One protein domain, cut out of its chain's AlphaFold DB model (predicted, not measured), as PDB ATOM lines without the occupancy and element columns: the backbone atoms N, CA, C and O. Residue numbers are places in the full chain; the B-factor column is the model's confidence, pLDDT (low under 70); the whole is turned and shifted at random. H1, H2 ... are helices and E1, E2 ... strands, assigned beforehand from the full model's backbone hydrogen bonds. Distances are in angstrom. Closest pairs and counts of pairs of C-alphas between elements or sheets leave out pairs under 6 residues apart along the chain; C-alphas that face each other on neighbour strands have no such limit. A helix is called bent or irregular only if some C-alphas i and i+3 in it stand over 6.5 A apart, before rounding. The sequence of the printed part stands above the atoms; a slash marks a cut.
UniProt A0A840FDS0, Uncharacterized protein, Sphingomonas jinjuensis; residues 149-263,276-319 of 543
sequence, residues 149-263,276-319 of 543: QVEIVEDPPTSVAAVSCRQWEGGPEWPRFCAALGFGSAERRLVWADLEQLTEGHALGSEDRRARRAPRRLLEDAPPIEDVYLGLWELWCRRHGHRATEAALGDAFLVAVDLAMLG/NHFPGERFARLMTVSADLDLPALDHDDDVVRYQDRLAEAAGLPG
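This is residues 149 to 263 and 276 to 319 of the 543 residues of an uncharacterized protein of Sphingomonas jinjuensis (UniProt A0A840FDS0). Look first for a strongly twisted sheet, E1 to E4, at one end of the domain, with five crossed helices gathered to one side: H2 and H4 pack on one face of the sheet, and H3 lies behind them. H1 packs on H2 and H3, while H5 lies at the end far from the sheet. The printed part has 159 residues, with four named strands followed by five named helices, E1 E2 E3 E4 H1 H2 H3 H4 H5; the sheet's order is E1 E2 E3 E4, antiparallel throughout, and the class is mixed, helices and strands. The whole is compact, with a radius of gyration of the C-alphas of 15.3 A and spans of 48 by 36 by 28 A.

Begin with E1, residues 149 to 154, E2, 160 to 167, E3, 176 to 182, and E4, 188 to 192: they form a meander, each strand the antiparallel neighbour of the one before, joined by hairpins. Within hydrogen-bond range you find N 153 and O 162 at 3.3 A, N 180 and O 161 at 3.0 A, and N 179 and O 191 at 2.8 A. H2, residues 226 to 240, and H4, residues 279 to 289, are on the same face, making two layers, helices on one face of a sheet; their heights over the sheet are 9.2 A and 10.0 A. Look at C-alphas 191 and 231, the closest of E4 and H2, 5.5 A apart, and 177 and 280, the closest of E3 and H4, 5.3 A apart. H2 is irregular, with C-alphas 229 and 232 7.6 A apart. The hub is H3, residues 246 to 261. With residues 256 to 261 alone it touches H4, closest at C-alphas 260 and 283, 5.0 A apart. H1, residues 195 to 210, touches H3 at a tilt of 35.0 degrees, only just steep, opposite ways, closest at C-alphas 202 and 254, 5.7 A apart. H5, residues 301 to 314, touches H3 with H3's residues 255 to 259 alone, closest at C-alphas 255 and 308, 6.8 A apart. In H1, H3, H4 and H5 every O i to N i+4 pair is within hydrogen-bond range; in H2, 9 of 11 are.

Find C-alpha 149 at (-5.096, -4.358, 157.280), where E1 begins. E2 is 21.4 A long and E3 19.3 A. H1 and H3 each measure 22.4 A, H2 20.5 A and H5 20.0 A, ending at C-alpha 314, (18.112, 10.694, 161.443).

The two C-alphas farthest apart, 170 and 300, are 49.6 A apart. Residues 264 to 275 are not printed; C-alphas 263 and 276 stand 8.2 A apart across the cut. The links H1 to H2 and H4 to H5 are long. Mean pLDDT of the printed part is 75.4, with 40 residues under 70, among them 149 to 178.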
ATOM      1  N   GLN A 149      -6.104  -3.306 157.382       37.75
ATOM      2  CA  GLN A 149      -5.096  -4.358 157.280       37.75
ATOM      3  C   GLN A 149      -3.998  -4.059 158.305       37.75
ATOM      4  O   GLN A 149      -3.319  -3.040 158.210       37.75
ATOM      5  N   VAL A 150      -3.886  -4.921 159.314       44.03
ATOM      6  CA  VAL A 150      -2.918  -4.816 160.412       44.03
ATOM      7  C   VAL A 150      -1.745  -5.728 160.075       44.03
ATOM      8  O   VAL A 150      -1.855  -6.947 160.191       44.03
ATOM      9  N   GLU A 151      -0.627  -5.152 159.645       39.84
ATOM     10  CA  GLU A 151       0.631  -5.891 159.544       39.84
ATOM     11  C   GLU A 151       1.386  -5.717 160.861       39.84
ATOM     12  O   GLU A 151       1.852  -4.628 161.189       39.84
ATOM     13  N   ILE A 152       1.399  -6.780 161.661       45.19
ATOM     14  CA  ILE A 152       2.087  -6.846 162.949       45.19
ATOM     15  C   ILE A 152       3.558  -7.134 162.659       45.19
ATOM     16  O   ILE A 152       3.900  -8.246 162.261       45.19
ATOM     17  N   VAL A 153       4.430  -6.152 162.884       44.69
ATOM     18  CA  VAL A 153       5.874  -6.407 162.959       44.69
ATOM     19  C   VAL A 153       6.193  -6.700 164.421       44.69
ATOM     20  O   VAL A 153       6.175  -5.795 165.255       44.69
ATOM     21  N   GLU A 154       6.389  -7.976 164.755       44.56
ATOM     22  CA  GLU A 154       6.771  -8.381 166.111       44.56
ATOM     23  C   GLU A 154       8.239  -8.032 166.357       44.56
ATOM     24  O   GLU A 154       9.117  -8.541 165.663       44.56
ATOM     25  N   ASP A 155       8.507  -7.189 167.358       47.12
ATOM     26  CA  ASP A 155       9.857  -7.005 167.891       47.12
ATOM     27  C   ASP A 155       9.968  -7.736 169.251       47.12
ATOM     28  O   ASP A 155       9.445  -7.252 170.270       47.12
ATOM     29  N   PRO A 156      10.578  -8.938 169.284       41.28
ATOM     30  CA  PRO A 156      10.396  -9.920 170.352       41.28
ATOM     31  C   PRO A 156      10.843  -9.532 171.778       41.28
ATOM     32  O   PRO A 156      10.327 -10.163 172.700       41.28
ATOM     33  N   PRO A 157      11.701  -8.526 172.057       47.22
ATOM     34  CA  PRO A 157      11.948  -8.139 173.445       47.22
ATOM     35  C   PRO A 157      10.971  -7.084 174.000       47.22
ATOM     36  O   PRO A 157      10.955  -6.884 175.211       47.22
ATOM     37  N   THR A 158      10.158  -6.397 173.179       47.88
ATOM     38  CA  THR A 158       9.464  -5.160 173.625       47.88
ATOM     39  C   THR A 158       7.958  -5.281 173.871       47.88
ATOM     40  O   THR A 158       7.370  -4.354 174.424       47.88
ATOM     41  N   SER A 159       7.303  -6.397 173.520       51.34
ATOM     42  CA  SER A 159       5.826  -6.565 173.541       51.34
ATOM     43  C   SER A 159       5.036  -5.500 172.750       51.34
ATOM     44  O   SER A 159       3.823  -5.350 172.920       51.34
ATOM     45  N   VAL A 160       5.722  -4.767 171.867       46.97
ATOM     46  CA  VAL A 160       5.159  -3.763 170.962       46.97
ATOM     47  C   VAL A 160       5.113  -4.351 169.559       46.97
ATOM     48  O   VAL A 160       6.135  -4.767 169.017       46.97
ATOM     49  N   ALA A 161       3.928  -4.348 168.959       48.62
ATOM     50  CA  ALA A 161       3.775  -4.557 167.530       48.62
ATOM     51  C   ALA A 161       3.520  -3.202 166.870       48.62
ATOM     52  O   ALA A 161       2.484  -2.574 167.112       48.62
ATOM     53  N   ALA A 162       4.456  -2.746 166.037       46.06
ATOM     54  CA  ALA A 162       4.178  -1.626 165.148       46.06
ATOM     55  C   ALA A 162       3.135  -2.088 164.122       46.06
ATOM     56  O   ALA A 162       3.292  -3.159 163.531       46.06
ATOM     57  N   VAL A 163       2.065  -1.307 163.943       47.94
ATOM     58  CA  VAL A 163       0.985  -1.626 163.008       47.94
ATOM     59  C   VAL A 163       0.874  -0.506 161.980       47.94
ATOM     60  O   VAL A 163       0.530   0.631 162.285       47.94
ATOM     61  N   SER A 164       1.132  -0.812 160.713       43.91
ATOM     62  CA  SER A 164       0.777   0.118 159.639       43.91
ATOM     63  C   SER A 164      -0.704  -0.056 159.302       43.91
ATOM     64  O   SER A 164      -1.062  -0.971 158.566       43.91
ATOM     65  N   CYS A 165      -1.567   0.829 159.801       44.19
ATOM     66  CA  CYS A 165      -2.993   0.833 159.480       44.19
ATOM     67  C   CYS A 165      -3.236   1.425 158.068       44.19
ATOM     68  O   CYS A 165      -3.100   2.633 157.864       44.19
ATOM     69  N   ARG A 166      -3.626   0.592 157.084       42.59
ATOM     70  CA  ARG A 166      -4.136   1.045 155.765       42.59
ATOM     71  C   ARG A 166      -5.657   0.896 155.683       42.59
ATOM     72  O   ARG A 166      -6.186  -0.148 156.062       42.59
ATOM     73  N   GLN A 167      -6.343   1.922 155.177       41.94
ATOM     74  CA  GLN A 167      -7.780   1.882 154.887       41.94
ATOM     75  C   GLN A 167      -8.038   1.068 153.606       41.94
ATOM     76  O   GLN A 167      -7.367   1.286 152.598       41.94
ATOM     77  N   TRP A 168      -9.002   0.142 153.633       36.50
ATOM     78  CA  TRP A 168      -9.428  -0.614 152.448       36.50
ATOM     79  C   TRP A 168     -10.596   0.095 151.725       36.50
ATOM     80  O   TRP A 168     -11.565   0.480 152.370       36.50
ATOM     81  N   GLU A 169     -10.460   0.249 150.399       35.06
ATOM     82  CA  GLU A 169     -11.454   0.580 149.349       35.06
ATOM     83  C   GLU A 169     -12.359   1.826 149.513       35.06
ATOM     84  O   GLU A 169     -13.237   1.909 150.365       35.06
ATOM     85  N   GLY A 170     -12.209   2.780 148.579       42.16
ATOM     86  CA  GLY A 170     -13.193   3.835 148.274       42.16
ATOM     87  C   GLY A 170     -13.109   5.129 149.095       42.16
ATOM     88  O   GLY A 170     -13.691   6.133 148.687       42.16
ATOM     89  N   GLY A 171     -12.373   5.140 150.210       40.94
ATOM     90  CA  GLY A 171     -12.027   6.353 150.962       40.94
ATOM     91  C   GLY A 171     -10.657   6.919 150.564       40.94
ATOM     92  O   GLY A 171      -9.847   6.193 149.985       40.94
ATOM     93  N   PRO A 172     -10.363   8.202 150.845       40.25
ATOM     94  CA  PRO A 172      -9.047   8.755 150.550       40.25
ATOM     95  C   PRO A 172      -7.951   8.026 151.354       40.25
ATOM     96  O   PRO A 172      -8.080   7.843 152.563       40.25
ATOM     97  N   GLU A 173      -6.887   7.596 150.660       43.44
ATOM     98  CA  GLU A 173      -5.750   6.791 151.150       43.44
ATOM     99  C   GLU A 173      -4.860   7.541 152.166       43.44
ATOM    100  O   GLU A 173      -3.685   7.812 151.907       43.44
ATOM    101  N   TRP A 174      -5.380   7.912 153.334       48.06
ATOM    102  CA  TRP A 174      -4.565   8.600 154.339       48.06
ATOM    103  C   TRP A 174      -3.886   7.593 155.281       48.06
ATOM    104  O   TRP A 174      -4.585   6.880 156.008       48.06
ATOM    105  N   PRO A 175      -2.540   7.509 155.310       48.56
ATOM    106  CA  PRO A 175      -1.841   6.638 156.246       48.56
ATOM    107  C   PRO A 175      -2.030   7.158 157.678       48.56
ATOM    108  O   PRO A 175      -1.722   8.312 157.977       48.56
ATOM    109  N   ARG A 176      -2.531   6.305 158.577       56.97
ATOM    110  CA  ARG A 176      -2.518   6.565 160.022       56.97
ATOM    111  C   ARG A 176      -1.463   5.696 160.680       56.97
ATOM    112  O   ARG A 176      -1.370   4.507 160.383       56.97
ATOM    113  N   PHE A 177      -0.716   6.280 161.612       67.25
ATOM    114  CA  PHE A 177       0.108   5.489 162.512       67.25
ATOM    115  C   PHE A 177      -0.729   5.024 163.704       67.25
ATOM    116  O   PHE A 177      -1.346   5.832 164.405       67.25
ATOM    117  N   CYS A 178      -0.741   3.713 163.908       67.94
ATOM    118  CA  CYS A 178      -1.359   3.042 165.035       67.94
ATOM    119  C   CYS A 178      -0.331   2.040 165.594       67.94
ATOM    120  O   CYS A 178       0.473   1.473 164.858       67.94
ATOM    121  N   ALA A 179      -0.316   1.814 166.898       70.06
ATOM    122  CA  ALA A 179       0.504   0.781 167.516       70.06
ATOM    123  C   ALA A 179      -0.393  -0.152 168.319       70.06
ATOM    124  O   ALA A 179      -1.370   0.287 168.923       70.06
ATOM    125  N   ALA A 180      -0.068  -1.441 168.325       71.75
ATOM    126  CA  ALA A 180      -0.775  -2.421 169.131       71.75
ATOM    127  C   ALA A 180       0.071  -2.756 170.366       71.75
ATOM    128  O   ALA A 180       1.155  -3.334 170.252       71.75
ATOM    129  N   LEU A 181      -0.439  -2.397 171.542       72.31
ATOM    130  CA  LEU A 181       0.155  -2.722 172.833       72.31
ATOM    131  C   LEU A 181      -0.431  -4.039 173.351       72.31
ATOM    132  O   LEU A 181      -1.644  -4.163 173.517       72.31
ATOM    133  N   GLY A 182       0.428  -5.030 173.608       69.31
ATOM    134  CA  GLY A 182       0.027  -6.278 174.263       69.31
ATOM    135  C   GLY A 182       0.116  -6.161 175.783       69.31
ATOM    136  O   GLY A 182       1.147  -5.734 176.296       69.31
ATOM    137  N   PHE A 183      -0.925  -6.548 176.516       71.25
ATOM    138  CA  PHE A 183      -0.950  -6.476 177.987       71.25
ATOM    139  C   PHE A 183      -0.888  -7.852 178.676       71.25
ATOM    140  O   PHE A 183      -1.273  -8.005 179.824       71.25
ATOM    141  N   GLY A 184      -0.340  -8.869 178.007       62.75
ATOM    142  CA  GLY A 184      -0.239 -10.232 178.550       62.75
ATOM    143  C   GLY A 184      -1.500 -11.079 178.339       62.75
ATOM    144  O   GLY A 184      -1.401 -12.305 178.332       62.75
ATOM    145  N   SER A 185      -2.653 -10.459 178.068       61.16
ATOM    146  CA  SER A 185      -3.815 -11.107 177.454       61.16
ATOM    147  C   SER A 185      -3.643 -11.284 175.935       61.16
ATOM    148  O   SER A 185      -2.729 -10.736 175.313       61.16
ATOM    149  N   ALA A 186      -4.518 -12.092 175.320       57.22
ATOM    150  CA  ALA A 186      -4.553 -12.267 173.864       57.22
ATOM    151  C   ALA A 186      -5.059 -11.009 173.126       57.22
ATOM    152  O   ALA A 186      -4.841 -10.876 171.920       57.22
ATOM    153  N   GLU A 187      -5.729 -10.097 173.834       61.88
ATOM    154  CA  GLU A 187      -6.243  -8.852 173.273       61.88
ATOM    155  C   GLU A 187      -5.144  -7.785 173.224       61.88
ATOM    156  O   GLU A 187      -4.326  -7.636 174.132       61.88
ATOM    157  N   ARG A 188      -5.103  -7.039 172.116       68.81
ATOM    158  CA  ARG A 188      -4.157  -5.938 171.922       68.81
ATOM    159  C   ARG A 188      -4.910  -4.619 171.945       68.81
ATOM    160  O   ARG A 188      -5.905  -4.459 171.241       68.81
ATOM    161  N   ARG A 189      -4.394  -3.662 172.712       75.25
ATOM    162  CA  ARG A 189      -4.931  -2.303 172.797       75.25
ATOM    163  C   ARG A 189      -4.314  -1.444 171.696       75.25
ATOM    164  O   ARG A 189      -3.092  -1.416 171.557       75.25
ATOM    165  N   LEU A 190      -5.145  -0.788 170.889       74.94
ATOM    166  CA  LEU A 190      -4.681   0.065 169.794       74.94
ATOM    167  C   LEU A 190      -4.473   1.497 170.284       74.94
ATOM    168  O   LEU A 190      -5.412   2.136 170.745       74.94
ATOM    169  N   VAL A 191      -3.257   2.002 170.116       74.75
ATOM    170  CA  VAL A 191      -2.882   3.387 170.395       74.75
ATOM    171  C   VAL A 191      -2.689   4.120 169.078       74.75
ATOM    172  O   VAL A 191      -1.911   3.689 168.227       74.75
ATOM    173  N   TRP A 192      -3.374   5.243 168.910       74.88
ATOM    174  CA  TRP A 192      -3.258   6.088 167.723       74.88
ATOM    175  C   TRP A 192      -2.290   7.239 167.988       74.88
ATOM    176  O   TRP A 192      -2.338   7.823 169.061       74.88
ATOM    177  N   ALA A 193      -1.443   7.599 167.020       74.56
ATOM    178  CA  ALA A 193      -0.632   8.821 167.100       74.56
ATOM    179  C   ALA A 193      -1.233   9.933 166.239       74.56
ATOM    180  O   ALA A 193      -0.618  10.411 165.289       74.56
ATOM    181  N   ASP A 194      -2.477  10.305 166.498       72.38
ATOM    182  CA  ASP A 194      -3.014  11.524 165.903       72.38
ATOM    183  C   ASP A 194      -2.500  12.758 166.665       72.38
ATOM    184  O   ASP A 194      -1.676  12.680 167.579       72.38
ATOM    185  N   LEU A 195      -2.936  13.928 166.211       72.50
ATOM    186  CA  LEU A 195      -2.509  15.187 166.796       72.50
ATOM    187  C   LEU A 195      -3.031  15.370 168.227       72.50
ATOM    188  O   LEU A 195      -2.332  15.995 169.010       72.50
ATOM    189  N   GLU A 196      -4.187  14.781 168.551       74.06
ATOM    190  CA  GLU A 196      -4.805  14.807 169.881       74.06
ATOM    191  C   GLU A 196      -3.899  14.118 170.898       74.06
ATOM    192  O   GLU A 196      -3.427  14.740 171.847       74.06
ATOM    193  N   GLN A 197      -3.528  12.870 170.618       77.81
ATOM    194  CA  GLN A 197      -2.662  12.078 171.488       77.81
ATOM    195  C   GLN A 197      -1.285  12.717 171.677       77.81
ATOM    196  O   GLN A 197      -0.680  12.624 172.747       77.81
ATOM    197  N   LEU A 198      -0.762  13.360 170.631       82.44
ATOM    198  CA  LEU A 198       0.512  14.070 170.701       82.44
ATOM    199  C   LEU A 198       0.402  15.318 171.589       82.44
ATOM    200  O   LEU A 198       1.252  15.515 172.457       82.44
ATOM    201  N   THR A 199      -0.630  16.146 171.415       81.69
ATOM    202  CA  THR A 199      -0.792  17.364 172.223       81.69
ATOM    203  C   THR A 199      -1.070  17.047 173.688       81.69
ATOM    204  O   THR A 199      -0.418  17.628 174.558       81.69
ATOM    205  N   GLU A 200      -1.973  16.100 173.951       82.19
ATOM    206  CA  GLU A 200      -2.405  15.687 175.295       82.19
ATOM    207  C   GLU A 200      -1.291  14.950 176.043       82.19
ATOM    208  O   GLU A 200      -0.976  15.270 177.190       82.19
ATOM    209  N   GLY A 201      -0.601  14.021 175.371       84.81
ATOM    210  CA  GLY A 201       0.546  13.324 175.951       84.81
ATOM    211  C   GLY A 201       1.704  14.268 176.298       84.81
ATOM    212  O   GLY A 201       2.365  14.091 177.325       84.81
ATOM    213  N   HIS A 202       1.944  15.306 175.487       90.81
ATOM    214  CA  HIS A 202       2.969  16.316 175.776       90.81
ATOM    215  C   HIS A 202       2.573  17.245 176.928       90.81
ATOM    216  O   HIS A 202       3.405  17.523 177.798       90.81
ATOM    217  N   ALA A 203       1.311  17.682 176.975       86.88
ATOM    218  CA  ALA A 203       0.794  18.519 178.052       86.88
ATOM    219  C   ALA A 203       0.805  17.779 179.393       86.88
ATOM    220  O   ALA A 203       1.392  18.280 180.357       86.88
ATOM    221  N   LEU A 204       0.297  16.543 179.434       87.12
ATOM    222  CA  LEU A 204       0.342  15.718 180.638       87.12
ATOM    223  C   LEU A 204       1.780  15.399 181.065       87.12
ATOM    224  O   LEU A 204       2.119  15.522 182.243       87.12
ATOM    225  N   GLY A 205       2.649  15.013 180.126       89.88
ATOM    226  CA  GLY A 205       4.051  14.740 180.440       89.88
ATOM    227  C   GLY A 205       4.751  15.968 181.026       89.88
ATOM    228  O   GLY A 205       5.500  15.857 181.995       89.88
ATOM    229  N   SER A 206       4.461  17.159 180.501       92.31
ATOM    230  CA  SER A 206       4.968  18.424 181.042       92.31
ATOM    231  C   SER A 206       4.409  18.720 182.436       92.31
ATOM    232  O   SER A 206       5.145  19.166 183.319       92.31
ATOM    233  N   GLU A 207       3.122  18.466 182.658       89.50
ATOM    234  CA  GLU A 207       2.451  18.632 183.947       89.50
ATOM    235  C   GLU A 207       3.087  17.759 185.035       89.50
ATOM    236  O   GLU A 207       3.489  18.271 186.083       89.50
ATOM    237  N   ASP A 208       3.273  16.465 184.758       88.94
ATOM    238  CA  ASP A 208       3.923  15.530 185.679       88.94
ATOM    239  C   ASP A 208       5.353  15.972 186.013       88.94
ATOM    240  O   ASP A 208       5.774  15.915 187.171       88.94
ATOM    241  N   ARG A 209       6.081  16.512 185.027       89.50
ATOM    242  CA  ARG A 209       7.429  17.066 185.223       89.50
ATOM    243  C   ARG A 209       7.435  18.291 186.120       89.50
ATOM    244  O   ARG A 209       8.251  18.360 187.042       89.50
ATOM    245  N   ARG A 210       6.524  19.240 185.890       89.19
ATOM    246  CA  ARG A 210       6.394  20.450 186.717       89.19
ATOM    247  C   ARG A 210       6.051  20.084 188.160       89.19
ATOM    248  O   ARG A 210       6.654  20.628 189.084       89.19
ATOM    249  N   ALA A 211       5.134  19.138 188.345       86.50
ATOM    250  CA  ALA A 211       4.709  18.655 189.655       86.50
ATOM    251  C   ALA A 211       5.705  17.674 190.307       86.50
ATOM    252  O   ALA A 211       5.501  17.262 191.447       86.50
ATOM    253  N   ARG A 212       6.793  17.299 189.612       86.38
ATOM    254  CA  ARG A 212       7.769  16.277 190.042       86.38
ATOM    255  C   ARG A 212       7.106  14.943 190.409       86.38
ATOM    256  O   ARG A 212       7.563  14.242 191.313       86.38
ATOM    257  N   ARG A 213       6.021  14.600 189.713       83.81
ATOM    258  CA  ARG A 213       5.317  13.327 189.866       83.81
ATOM    259  C   ARG A 213       6.027  12.250 189.056       83.81
ATOM    260  O   ARG A 213       6.634  12.528 188.022       83.81
ATOM    261  N   ALA A 214       5.944  11.013 189.536       78.00
ATOM    262  CA  ALA A 214       6.331   9.869 188.722       78.00
ATOM    263  C   ALA A 214       5.375   9.784 187.516       78.00
ATOM    264  O   ALA A 214       4.161   9.871 187.731       78.00
ATOM    265  N   PRO A 215       5.885   9.634 186.280       78.12
ATOM    266  CA  PRO A 215       5.039   9.490 185.105       78.12
ATOM    267  C   PRO A 215       4.057   8.332 185.266       78.12
ATOM    268  O   PRO A 215       4.427   7.222 185.659       78.12
ATOM    269  N   ARG A 216       2.786   8.573 184.944       84.06
ATOM    270  CA  ARG A 216       1.774   7.511 184.949       84.06
ATOM    271  C   ARG A 216       2.038   6.519 183.809       84.06
ATOM    272  O   ARG A 216       2.589   6.878 182.771       84.06
ATOM    273  N   ARG A 217       1.655   5.255 184.005       85.44
ATOM    274  CA  ARG A 217       1.769   4.176 183.007       85.44
ATOM    275  C   ARG A 217       0.377   3.718 182.597       85.44
ATOM    276  O   ARG A 217      -0.522   3.690 183.437       85.44
ATOM    277  N   LEU A 218       0.204   3.359 181.328       85.19
ATOM    278  CA  LEU A 218      -1.076   2.846 180.847       85.19
ATOM    279  C   LEU A 218      -1.258   1.406 181.347       85.19
ATOM    280  O   LEU A 218      -0.381   0.568 181.139       85.19
ATOM    281  N   LEU A 219      -2.386   1.131 182.002       84.31
ATOM    282  CA  LEU A 219      -2.739  -0.195 182.519       84.31
ATOM    283  C   LEU A 219      -3.711  -0.917 181.575       84.31
ATOM    284  O   LEU A 219      -4.395  -0.285 180.769       84.31
ATOM    285  N   GLU A 220      -3.783  -2.244 181.689       81.38
ATOM    286  CA  GLU A 220      -4.654  -3.083 180.854       81.38
ATOM    287  C   GLU A 220      -6.137  -2.713 181.008       81.38
ATOM    288  O   GLU A 220      -6.849  -2.570 180.017       81.38
ATOM    289  N   ASP A 221      -6.576  -2.481 182.244       82.31
ATOM    290  CA  ASP A 221      -7.948  -2.152 182.632       82.31
ATOM    291  C   ASP A 221      -8.246  -0.642 182.638       82.31
ATOM    292  O   ASP A 221      -9.337  -0.223 183.034       82.31
ATOM    293  N   ALA A 222      -7.303   0.194 182.186       81.81
ATOM    294  CA  ALA A 222      -7.499   1.638 182.137       81.81
ATOM    295  C   ALA A 222      -8.633   2.006 181.158       81.81
ATOM    296  O   ALA A 222      -8.718   1.420 180.072       81.81
ATOM    297  N   PRO A 223      -9.482   2.999 181.476       79.88
ATOM    298  CA  PRO A 223     -10.567   3.406 180.590       79.88
ATOM    299  C   PRO A 223     -10.026   3.905 179.236       79.88
ATOM    300  O   PRO A 223      -8.888   4.378 179.175       79.88
ATOM    301  N   PRO A 224     -10.819   3.857 178.147       71.56
ATOM    302  CA  PRO A 224     -10.364   4.256 176.809       71.56
ATOM    303  C   PRO A 224      -9.801   5.679 176.731       71.56
ATOM    304  O   PRO A 224      -8.897   5.944 175.954       71.56
ATOM    305  N   ILE A 225     -10.297   6.593 177.570       73.25
ATOM    306  CA  ILE A 225      -9.808   7.975 177.616       73.25
ATOM    307  C   ILE A 225      -8.321   8.070 177.990       73.25
ATOM    308  O   ILE A 225      -7.635   8.963 177.512       73.25
ATOM    309  N   GLU A 226      -7.785   7.131 178.777       78.62
ATOM    310  CA  GLU A 226      -6.360   7.119 179.143       78.62
ATOM    311  C   GLU A 226      -5.451   6.810 177.940       78.62
ATOM    312  O   GLU A 226      -4.267   7.137 177.981       78.62
ATOM    313  N   ASP A 227      -5.975   6.254 176.839       76.31
ATOM    314  CA  ASP A 227      -5.195   6.099 175.601       76.31
ATOM    315  C   ASP A 227      -4.774   7.441 175.017       76.31
ATOM    316  O   ASP A 227      -3.675   7.546 174.468       76.31
ATOM    317  N   VAL A 228      -5.635   8.453 175.168       72.94
ATOM    318  CA  VAL A 228      -5.384   9.806 174.671       72.94
ATOM    319  C   VAL A 228      -4.141  10.394 175.343       72.94
ATOM    320  O   VAL A 228      -3.256  10.936 174.689       72.94
ATOM    321  N   TYR A 229      -4.042  10.207 176.656       78.19
ATOM    322  CA  TYR A 229      -3.017  10.832 177.484       78.19
ATOM    323  C   TYR A 229      -1.747   9.988 177.637       78.19
ATOM    324  O   TYR A 229      -0.636  10.519 177.648       78.19
ATOM    325  N   LEU A 230      -1.890   8.670 177.792       85.06
ATOM    326  CA  LEU A 230      -0.799   7.776 178.192       85.06
ATOM    327  C   LEU A 230      -0.379   6.795 177.099       85.06
ATOM    328  O   LEU A 230       0.678   6.179 177.229       85.06
ATOM    329  N   GLY A 231      -1.152   6.638 176.022       85.88
ATOM    330  CA  GLY A 231      -0.890   5.619 175.007       85.88
ATOM    331  C   GLY A 231       0.481   5.760 174.339       85.88
ATOM    332  O   GLY A 231       1.261   4.805 174.300       85.88
ATOM    333  N   LEU A 232       0.805   6.954 173.829       87.12
ATOM    334  CA  LEU A 232       2.092   7.203 173.162       87.12
ATOM    335  C   LEU A 232       3.271   7.181 174.135       87.12
ATOM    336  O   LEU A 232       4.356   6.722 173.776       87.12
ATOM    337  N   TRP A 233       3.052   7.637 175.367       90.31
ATOM    338  CA  TRP A 233       4.046   7.554 176.429       90.31
ATOM    339  C   TRP A 233       4.359   6.098 176.798       90.31
ATOM    340  O   TRP A 233       5.526   5.722 176.901       90.31
ATOM    341  N   GLU A 234       3.339   5.246 176.928       89.38
ATOM    342  CA  GLU A 234       3.519   3.819 177.199       89.38
ATOM    343  C   GLU A 234       4.280   3.131 176.059       89.38
ATOM    344  O   GLU A 234       5.216   2.364 176.305       89.38
ATOM    345  N   LEU A 235       3.930   3.448 174.810       85.81
ATOM    346  CA  LEU A 235       4.636   2.960 173.628       85.81
ATOM    347  C   LEU A 235       6.124   3.346 173.663       85.81
ATOM    348  O   LEU A 235       6.996   2.487 173.497       85.81
ATOM    349  N   TRP A 236       6.415   4.618 173.941       88.19
ATOM    350  CA  TRP A 236       7.774   5.134 174.086       88.19
ATOM    351  C   TRP A 236       8.542   4.411 175.202       88.19
ATOM    352  O   TRP A 236       9.679   3.974 175.008       88.19
ATOM    353  N   CYS A 237       7.902   4.200 176.353       87.06
ATOM    354  CA  CYS A 237       8.501   3.498 177.481       87.06
ATOM    355  C   CYS A 237       8.877   2.058 177.165       87.06
ATOM    356  O   CYS A 237       9.961   1.612 177.535       87.06
ATOM    357  N   ARG A 238       8.009   1.311 176.484       83.00
ATOM    358  CA  ARG A 238       8.308  -0.081 176.121       83.00
ATOM    359  C   ARG A 238       9.433  -0.179 175.107       83.00
ATOM    360  O   ARG A 238      10.256  -1.089 175.188       83.00
ATOM    361  N   ARG A 239       9.501   0.779 174.180       81.88
ATOM    362  CA  ARG A 239      10.558   0.832 173.171       81.88
ATOM    363  C   ARG A 239      11.920   1.177 173.775       81.88
ATOM    364  O   ARG A 239      12.920   0.574 173.393       81.88
ATOM    365  N   HIS A 240      11.966   2.117 174.718       83.38
ATOM    366  CA  HIS A 240      13.220   2.754 175.132       83.38
ATOM    367  C   HIS A 240      13.588   2.591 176.615       83.38
ATOM    368  O   HIS A 240      14.713   2.905 177.001       83.38
ATOM    369  N   GLY A 241      12.688   2.081 177.459       80.56
ATOM    370  CA  GLY A 241      12.833   2.090 178.922       80.56
ATOM    371  C   GLY A 241      14.023   1.301 179.477       80.56
ATOM    372  O   GLY A 241      14.415   1.515 180.617       80.56
ATOM    373  N   HIS A 242      14.642   0.430 178.678       79.12
ATOM    374  CA  HIS A 242      15.851  -0.306 179.056       79.12
ATOM    375  C   HIS A 242      17.149   0.513 178.907       79.12
ATOM    376  O   HIS A 242      18.211   0.038 179.300       79.12
ATOM    377  N   ARG A 243      17.088   1.716 178.315       75.38
ATOM    378  CA  ARG A 243      18.273   2.491 177.896       75.38
ATOM    379  C   ARG A 243      18.559   3.719 178.755       75.38
ATOM    380  O   ARG A 243      19.669   4.237 178.697       75.38
ATOM    381  N   ALA A 244      17.578   4.213 179.506       80.25
ATOM    382  CA  ALA A 244      17.663   5.506 180.176       80.25
ATOM    383  C   ALA A 244      16.896   5.519 181.502       80.25
ATOM    384  O   ALA A 244      16.022   4.688 181.746       80.25
ATOM    385  N   THR A 245      17.205   6.501 182.350       84.31
ATOM    386  CA  THR A 245      16.367   6.804 183.513       84.31
ATOM    387  C   THR A 245      15.002   7.301 183.048       84.31
ATOM    388  O   THR A 245      14.877   7.908 181.985       84.31
ATOM    389  N   GLU A 246      13.972   7.105 183.867       84.31
ATOM    390  CA  GLU A 246      12.621   7.588 183.564       84.31
ATOM    391  C   GLU A 246      12.585   9.114 183.354       84.31
ATOM    392  O   GLU A 246      11.867   9.621 182.490       84.31
ATOM    393  N   ALA A 247      13.448   9.849 184.067       83.62
ATOM    394  CA  ALA A 247      13.676  11.272 183.851       83.62
ATOM    395  C   ALA A 247      14.157  11.562 182.413       83.62
ATOM    396  O   ALA A 247      13.444  12.221 181.659       83.62
ATOM    397  N   ALA A 248      15.296  11.015 181.988       86.06
ATOM    398  CA  ALA A 248      15.810  11.245 180.635       86.06
ATOM    399  C   ALA A 248      14.838  10.752 179.546       86.06
ATOM    400  O   ALA A 248      14.664  11.398 178.515       86.06
ATOM    401  N   LEU A 249      14.142   9.643 179.810       89.56
ATOM    402  CA  LEU A 249      13.154   9.058 178.913       89.56
ATOM    403  C   LEU A 249      11.978  10.001 178.631       89.56
ATOM    404  O   LEU A 249      11.573  10.130 177.477       89.56
ATOM    405  N   GLY A 250      11.433  10.650 179.662       90.94
ATOM    406  CA  GLY A 250      10.318  11.582 179.488       90.94
ATOM    407  C   GLY A 250      10.720  12.900 178.837       90.94
ATOM    408  O   GLY A 250       9.968  13.396 178.008       90.94
ATOM    409  N   ASP A 251      11.914  13.434 179.109       92.25
ATOM    410  CA  ASP A 251      12.363  14.642 178.401       92.25
ATOM    411  C   ASP A 251      12.599  14.336 176.912       92.25
ATOM    412  O   ASP A 251      12.154  15.084 176.044       92.25
ATOM    413  N   ALA A 252      13.200  13.183 176.593       92.94
ATOM    414  CA  ALA A 252      13.361  12.740 175.210       92.94
ATOM    415  C   ALA A 252      12.013  12.486 174.506       92.94
ATOM    416  O   ALA A 252      11.867  12.830 173.333       92.94
ATOM    417  N   PHE A 253      11.019  11.941 175.220       93.69
ATOM    418  CA  PHE A 253       9.649  11.793 174.717       93.69
ATOM    419  C   PHE A 253       9.035  13.147 174.356       93.69
ATOM    420  O   PHE A 253       8.561  13.320 173.235       93.69
ATOM    421  N   LEU A 254       9.082  14.122 175.272       94.94
ATOM    422  CA  LEU A 254       8.528  15.458 175.042       94.94
ATOM    423  C   LEU A 254       9.189  16.141 173.837       94.94
ATOM    424  O   LEU A 254       8.491  16.710 172.999       94.94
ATOM    425  N   VAL A 255      10.511  16.008 173.693       94.88
ATOM    426  CA  VAL A 255      11.246  16.526 172.530       94.88
ATOM    427  C   VAL A 255      10.822  15.841 171.226       94.88
ATOM    428  O   VAL A 255      10.639  16.514 170.211       94.88
ATOM    429  N   ALA A 256      10.637  14.519 171.233       93.31
ATOM    430  CA  ALA A 256      10.197  13.778 170.053       93.31
ATOM    431  C   ALA A 256       8.765  14.152 169.639       93.31
ATOM    432  O   ALA A 256       8.492  14.320 168.450       93.31
ATOM    433  N   VAL A 257       7.857  14.321 170.603       92.50
ATOM    434  CA  VAL A 257       6.480  14.761 170.343       92.50
ATOM    435  C   VAL A 257       6.455  16.191 169.800       92.50
ATOM    436  O   VAL A 257       5.809  16.450 168.787       92.50
ATOM    437  N   ASP A 258       7.209  17.107 170.405       92.88
ATOM    438  CA  ASP A 258       7.346  18.484 169.924       92.88
ATOM    439  C   ASP A 258       7.870  18.542 168.474       92.88
ATOM    440  O   ASP A 258       7.283  19.206 167.614       92.88
ATOM    441  N   LEU A 259       8.903  17.755 168.153       90.81
ATOM    442  CA  LEU A 259       9.439  17.659 166.794       90.81
ATOM    443  C   LEU A 259       8.437  17.025 165.809       90.81
ATOM    444  O   LEU A 259       8.318  17.462 164.660       90.81
ATOM    445  N   ALA A 260       7.653  16.040 166.258       87.38
ATOM    446  CA  ALA A 260       6.551  15.485 165.477       87.38
ATOM    447  C   ALA A 260       5.455  16.528 165.200       87.38
ATOM    448  O   ALA A 260       4.812  16.477 164.150       87.38
ATOM    449  N   MET A 261       5.255  17.509 166.080       82.50
ATOM    450  CA  MET A 261       4.273  18.579 165.891       82.50
ATOM    451  C   MET A 261       4.791  19.743 165.033       82.50
ATOM    452  O   MET A 261       3.988  20.341 164.324       82.50
ATOM    453  N   LEU A 262       6.098  20.025 165.001       79.31
ATOM    454  CA  LEU A 262       6.687  21.194 164.317       79.31
ATOM    455  C   LEU A 262       6.378  21.340 162.811       79.31
ATOM    456  O   LEU A 262       6.366  22.448 162.285       79.31
ATOM    457  N   GLY A 263       6.079  20.251 162.112       63.66
ATOM    458  CA  GLY A 263       5.707  20.257 160.692       63.66
ATOM    459  C   GLY A 263       6.841  19.841 159.750       63.66
ATOM    460  O   GLY A 263       7.997  19.709 160.141       63.66
ATOM    461  N   ASN A 276       4.973  13.601 154.142       44.53
ATOM    462  CA  ASN A 276       5.802  14.168 155.214       44.53
ATOM    463  C   ASN A 276       5.049  15.126 156.165       44.53
ATOM    464  O   ASN A 276       5.687  15.822 156.952       44.53
ATOM    465  N   HIS A 277       3.719  15.232 156.086       57.03
ATOM    466  CA  HIS A 277       2.951  16.202 156.881       57.03
ATOM    467  C   HIS A 277       2.180  15.592 158.053       57.03
ATOM    468  O   HIS A 277       1.856  16.309 159.003       57.03
ATOM    469  N   PHE A 278       1.971  14.274 158.070       68.69
ATOM    470  CA  PHE A 278       1.212  13.623 159.136       68.69
ATOM    471  C   PHE A 278       2.037  13.543 160.428       68.69
ATOM    472  O   PHE A 278       3.116  12.946 160.422       68.69
ATOM    473  N   PRO A 279       1.579  14.154 161.536       75.38
ATOM    474  CA  PRO A 279       2.337  14.182 162.785       75.38
ATOM    475  C   PRO A 279       2.538  12.771 163.361       75.38
ATOM    476  O   PRO A 279       3.625  12.466 163.839       75.38
ATOM    477  N   GLY A 280       1.563  11.871 163.196       75.81
ATOM    478  CA  GLY A 280       1.681  10.474 163.619       75.81
ATOM    479  C   GLY A 280       2.756   9.673 162.897       75.81
ATOM    480  O   GLY A 280       3.528   8.962 163.531       75.81
ATOM    481  N   GLU A 281       2.854   9.814 161.572       74.25
ATOM    482  CA  GLU A 281       3.912   9.155 160.798       74.25
ATOM    483  C   GLU A 281       5.291   9.715 161.166       74.25
ATOM    484  O   GLU A 281       6.263   8.970 161.280       74.25
ATOM    485  N   ARG A 282       5.380  11.028 161.412       79.06
ATOM    486  CA  ARG A 282       6.619  11.656 161.882       79.06
ATOM    487  C   ARG A 282       7.011  11.135 163.258       79.06
ATOM    488  O   ARG A 282       8.149  10.713 163.416       79.06
ATOM    489  N   PHE A 283       6.078  11.073 164.206       85.62
ATOM    490  CA  PHE A 283       6.332  10.490 165.523       85.62
ATOM    491  C   PHE A 283       6.799   9.032 165.424       85.62
ATOM    492  O   PHE A 283       7.775   8.656 166.066       85.62
ATOM    493  N   ALA A 284       6.184   8.231 164.552       78.81
ATOM    494  CA  ALA A 284       6.602   6.854 164.306       78.81
ATOM    495  C   ALA A 284       8.043   6.749 163.792       78.81
ATOM    496  O   ALA A 284       8.822   5.928 164.283       78.81
ATOM    497  N   ARG A 285       8.419   7.594 162.820       80.31
ATOM    498  CA  ARG A 285       9.797   7.662 162.314       80.31
ATOM    499  C   ARG A 285      10.759   8.069 163.425       80.31
ATOM    500  O   ARG A 285      11.761   7.390 163.608       80.31
ATOM    501  N   LEU A 286      10.424   9.109 164.190       87.00
ATOM    502  CA  LEU A 286      11.224   9.608 165.313       87.00
ATOM    503  C   LEU A 286      11.449   8.525 166.375       87.00
ATOM    504  O   LEU A 286      12.586   8.301 166.766       87.00
ATOM    505  N   MET A 287      10.397   7.802 166.766       86.06
ATOM    506  CA  MET A 287      10.467   6.657 167.682       86.06
ATOM    507  C   MET A 287      11.309   5.497 167.120       86.06
ATOM    508  O   MET A 287      11.976   4.776 167.861       86.06
ATOM    509  N   THR A 288      11.268   5.283 165.803       81.00
ATOM    510  CA  THR A 288      12.059   4.229 165.156       81.00
ATOM    511  C   THR A 288      13.538   4.587 165.181       81.00
ATOM    512  O   THR A 288      14.339   3.804 165.679       81.00
ATOM    513  N   VAL A 289      13.902   5.781 164.709       82.38
ATOM    514  CA  VAL A 289      15.309   6.196 164.611       82.38
ATOM    515  C   VAL A 289      15.920   6.513 165.977       82.38
ATOM    516  O   VAL A 289      17.111   6.300 166.176       82.38
ATOM    517  N   SER A 290      15.121   6.950 166.959       85.25
ATOM    518  CA  SER A 290      15.597   7.128 168.337       85.25
ATOM    519  C   SER A 290      16.029   5.807 168.979       85.25
ATOM    520  O   SER A 290      16.812   5.824 169.928       85.25
ATOM    521  N   ALA A 291      15.570   4.655 168.471       76.56
ATOM    522  CA  ALA A 291      16.020   3.351 168.948       76.56
ATOM    523  C   ALA A 291      17.508   3.107 168.657       76.56
ATOM    524  O   ALA A 291      18.163   2.448 169.462       76.56
ATOM    525  N   ASP A 292      18.038   3.710 167.591       77.31
ATOM    526  CA  ASP A 292      19.439   3.594 167.174       77.31
ATOM    527  C   ASP A 292      20.309   4.758 167.682       77.31
ATOM    528  O   ASP A 292      21.537   4.694 167.652       77.31
ATOM    529  N   LEU A 293      19.688   5.830 168.186       80.38
ATOM    530  CA  LEU A 293      20.377   6.963 168.804       80.38
ATOM    531  C   LEU A 293      20.515   6.752 170.311       80.38
ATOM    532  O   LEU A 293      19.571   6.311 170.965       80.38
ATOM    533  N   ASP A 294      21.662   7.093 170.897       78.69
ATOM    534  CA  ASP A 294      21.782   7.212 172.356       78.69
ATOM    535  C   ASP A 294      20.839   8.297 172.874       78.69
ATOM    536  O   ASP A 294      20.851   9.413 172.353       78.69
ATOM    537  N   LEU A 295      20.030   7.961 173.886       78.81
ATOM    538  CA  LEU A 295      19.170   8.917 174.581       78.81
ATOM    539  C   LEU A 295      20.044   9.763 175.513       78.81
ATOM    540  O   LEU A 295      20.511   9.241 176.528       78.81
ATOM    541  N   PRO A 296      20.315  11.038 175.176       78.12
ATOM    542  CA  PRO A 296      21.187  11.863 175.993       78.12
ATOM    543  C   PRO A 296      20.483  12.264 177.294       78.12
ATOM    544  O   PRO A 296      19.256  12.376 177.348       78.12
ATOM    545  N   ALA A 297      21.269  12.542 178.333       83.75
ATOM    546  CA  ALA A 297      20.786  13.387 179.415       83.75
ATOM    547  C   ALA A 297      20.577  14.792 178.837       83.75
ATOM    548  O   ALA A 297      21.504  15.394 178.299       83.75
ATOM    549  N   LEU A 298      19.341  15.274 178.877       89.25
ATOM    550  CA  LEU A 298      18.971  16.576 178.341       89.25
ATOM    551  C   LEU A 298      19.049  17.611 179.455       89.25
ATOM    552  O   LEU A 298      18.027  18.183 179.787       89.25
ATOM    553  N   ASP A 299      20.186  17.798 180.118       87.19
ATOM    554  CA  ASP A 299      20.252  18.634 181.329       87.19
ATOM    555  C   ASP A 299      20.332  20.135 181.011       87.19
ATOM    556  O   ASP A 299      19.872  20.962 181.804       87.19
ATOM    557  N   HIS A 300      20.845  20.486 179.829       91.94
ATOM    558  CA  HIS A 300      20.972  21.859 179.350       91.94
ATOM    559  C   HIS A 300      20.194  22.103 178.051       91.94
ATOM    560  O   HIS A 300      19.936  21.186 177.272       91.94
ATOM    561  N   ASP A 301      19.862  23.364 177.780       93.94
ATOM    562  CA  ASP A 301      19.101  23.758 176.586       93.94
ATOM    563  C   ASP A 301      19.831  23.377 175.288       93.94
ATOM    564  O   ASP A 301      19.209  22.880 174.346       93.94
ATOM    565  N   ASP A 302      21.160  23.497 175.268       94.06
ATOM    566  CA  ASP A 302      22.001  23.064 174.146       94.06
ATOM    567  C   ASP A 302      21.917  21.548 173.895       94.06
ATOM    568  O   ASP A 302      22.063  21.092 172.759       94.06
ATOM    569  N   ASP A 303      21.666  20.741 174.931       93.62
ATOM    570  CA  ASP A 303      21.467  19.296 174.774       93.62
ATOM    571  C   ASP A 303      20.150  19.007 174.062       93.62
ATOM    572  O   ASP A 303      20.103  18.157 173.171       93.62
ATOM    573  N   VAL A 304      19.097  19.758 174.402       94.06
ATOM    574  CA  VAL A 304      17.785  19.668 173.750       94.06
ATOM    575  C   VAL A 304      17.893  20.037 172.277       94.06
ATOM    576  O   VAL A 304      17.430  19.276 171.429       94.06
ATOM    577  N   VAL A 305      18.560  21.152 171.965       93.69
ATOM    578  CA  VAL A 305      18.782  21.616 170.586       93.69
ATOM    579  C   VAL A 305      19.543  20.565 169.775       93.69
ATOM    580  O   VAL A 305      19.080  20.142 168.714       93.69
ATOM    581  N   ARG A 306      20.672  20.068 170.300       93.94
ATOM    582  CA  ARG A 306      21.469  19.029 169.627       93.94
ATOM    583  C   ARG A 306      20.692  17.735 169.435       93.94
ATOM    584  O   ARG A 306      20.849  17.076 168.408       93.94
ATOM    585  N   TYR A 307      19.877  17.346 170.413       93.44
ATOM    586  CA  TYR A 307      19.055  16.150 170.302       93.44
ATOM    587  C   TYR A 307      17.952  16.315 169.252       93.44
ATOM    588  O   TYR A 307      17.785  15.419 168.430       93.44
ATOM    589  N   GLN A 308      17.269  17.465 169.211       92.81
ATOM    590  CA  GLN A 308      16.295  17.790 168.162       92.81
ATOM    591  C   GLN A 308      16.917  17.707 166.766       92.81
ATOM    592  O   GLN A 308      16.343  17.059 165.894       92.81
ATOM    593  N   ASP A 309      18.092  18.308 166.566       93.00
ATOM    594  CA  ASP A 309      18.762  18.328 165.261       93.00
ATOM    595  C   ASP A 309      19.184  16.924 164.815       93.00
ATOM    596  O   ASP A 309      18.872  16.512 163.697       93.00
ATOM    597  N   ARG A 310      19.800  16.140 165.710       93.25
ATOM    598  CA  ARG A 310      20.176  14.744 165.426       93.25
ATOM    599  C   ARG A 310      18.968  13.873 165.108       93.25
ATOM    600  O   ARG A 310      19.031  13.023 164.221       93.25
ATOM    601  N   LEU A 311      17.882  14.050 165.856       91.12
ATOM    602  CA  LEU A 311      16.673  13.257 165.692       91.12
ATOM    603  C   LEU A 311      15.948  13.623 164.386       91.12
ATOM    604  O   LEU A 311      15.500  12.728 163.668       91.12
ATOM    605  N   ALA A 312      15.892  14.914 164.044       90.31
ATOM    606  CA  ALA A 312      15.360  15.397 162.773       90.31
ATOM    607  C   ALA A 312      16.171  14.860 161.585       90.31
ATOM    608  O   ALA A 312      15.585  14.318 160.649       90.31
ATOM    609  N   GLU A 313      17.503  14.948 161.651       90.75
ATOM    610  CA  GLU A 313      18.411  14.436 160.620       90.75
ATOM    611  C   GLU A 313      18.234  12.926 160.417       90.75
ATOM    612  O   GLU A 313      17.989  12.479 159.296       90.75
ATOM    613  N   ALA A 314      18.268  12.146 161.502       88.00
ATOM    614  CA  ALA A 314      18.112  10.694 161.443       88.00
ATOM    615  C   ALA A 314      16.745  10.274 160.874       88.00
ATOM    616  O   ALA A 314      16.658   9.307 160.119       88.00
ATOM    617  N   ALA A 315      15.678  11.014 161.192       84.44
ATOM    618  CA  ALA A 315      14.334  10.766 160.674       84.44
ATOM    619  C   ALA A 315      14.107  11.304 159.244       84.44
ATOM    620  O   ALA A 315      13.013  11.126 158.693       84.44
ATOM    621  N   GLY A 316      15.100  11.972 158.642       83.50
ATOM    622  CA  GLY A 316      14.978  12.618 157.333       83.50
ATOM    623  C   GLY A 316      13.967  13.769 157.318       83.50
ATOM    624  O   GLY A 316      13.320  14.018 156.297       83.50
ATOM    625  N   LEU A 317      13.774  14.435 158.459       82.88
ATOM    626  CA  LEU A 317      12.896  15.592 158.596       82.88
ATOM    627  C   LEU A 317      13.649  16.891 158.259       82.88
ATOM    628  O   LEU A 317      14.873  16.951 158.378       82.88
ATOM    629  N   PRO A 318      12.941  17.955 157.838       82.38
ATOM    630  CA  PRO A 318      13.557  19.265 157.663       82.38
ATOM    631  C   PRO A 318      14.164  19.788 158.971       82.38
ATOM    632  O   PRO A 318      13.612  19.561 160.046       82.38
ATOM    633  N   GLY A 319      15.261  20.542 158.863       84.00
ATOM    634  CA  GLY A 319      15.867  21.215 160.012       84.00
ATOM    635  C   GLY A 319      14.908  22.212 160.668       84.00
ATOM    636  O   GLY A 319      14.169  22.920 159.975       84.00
TER     637      GLY A 319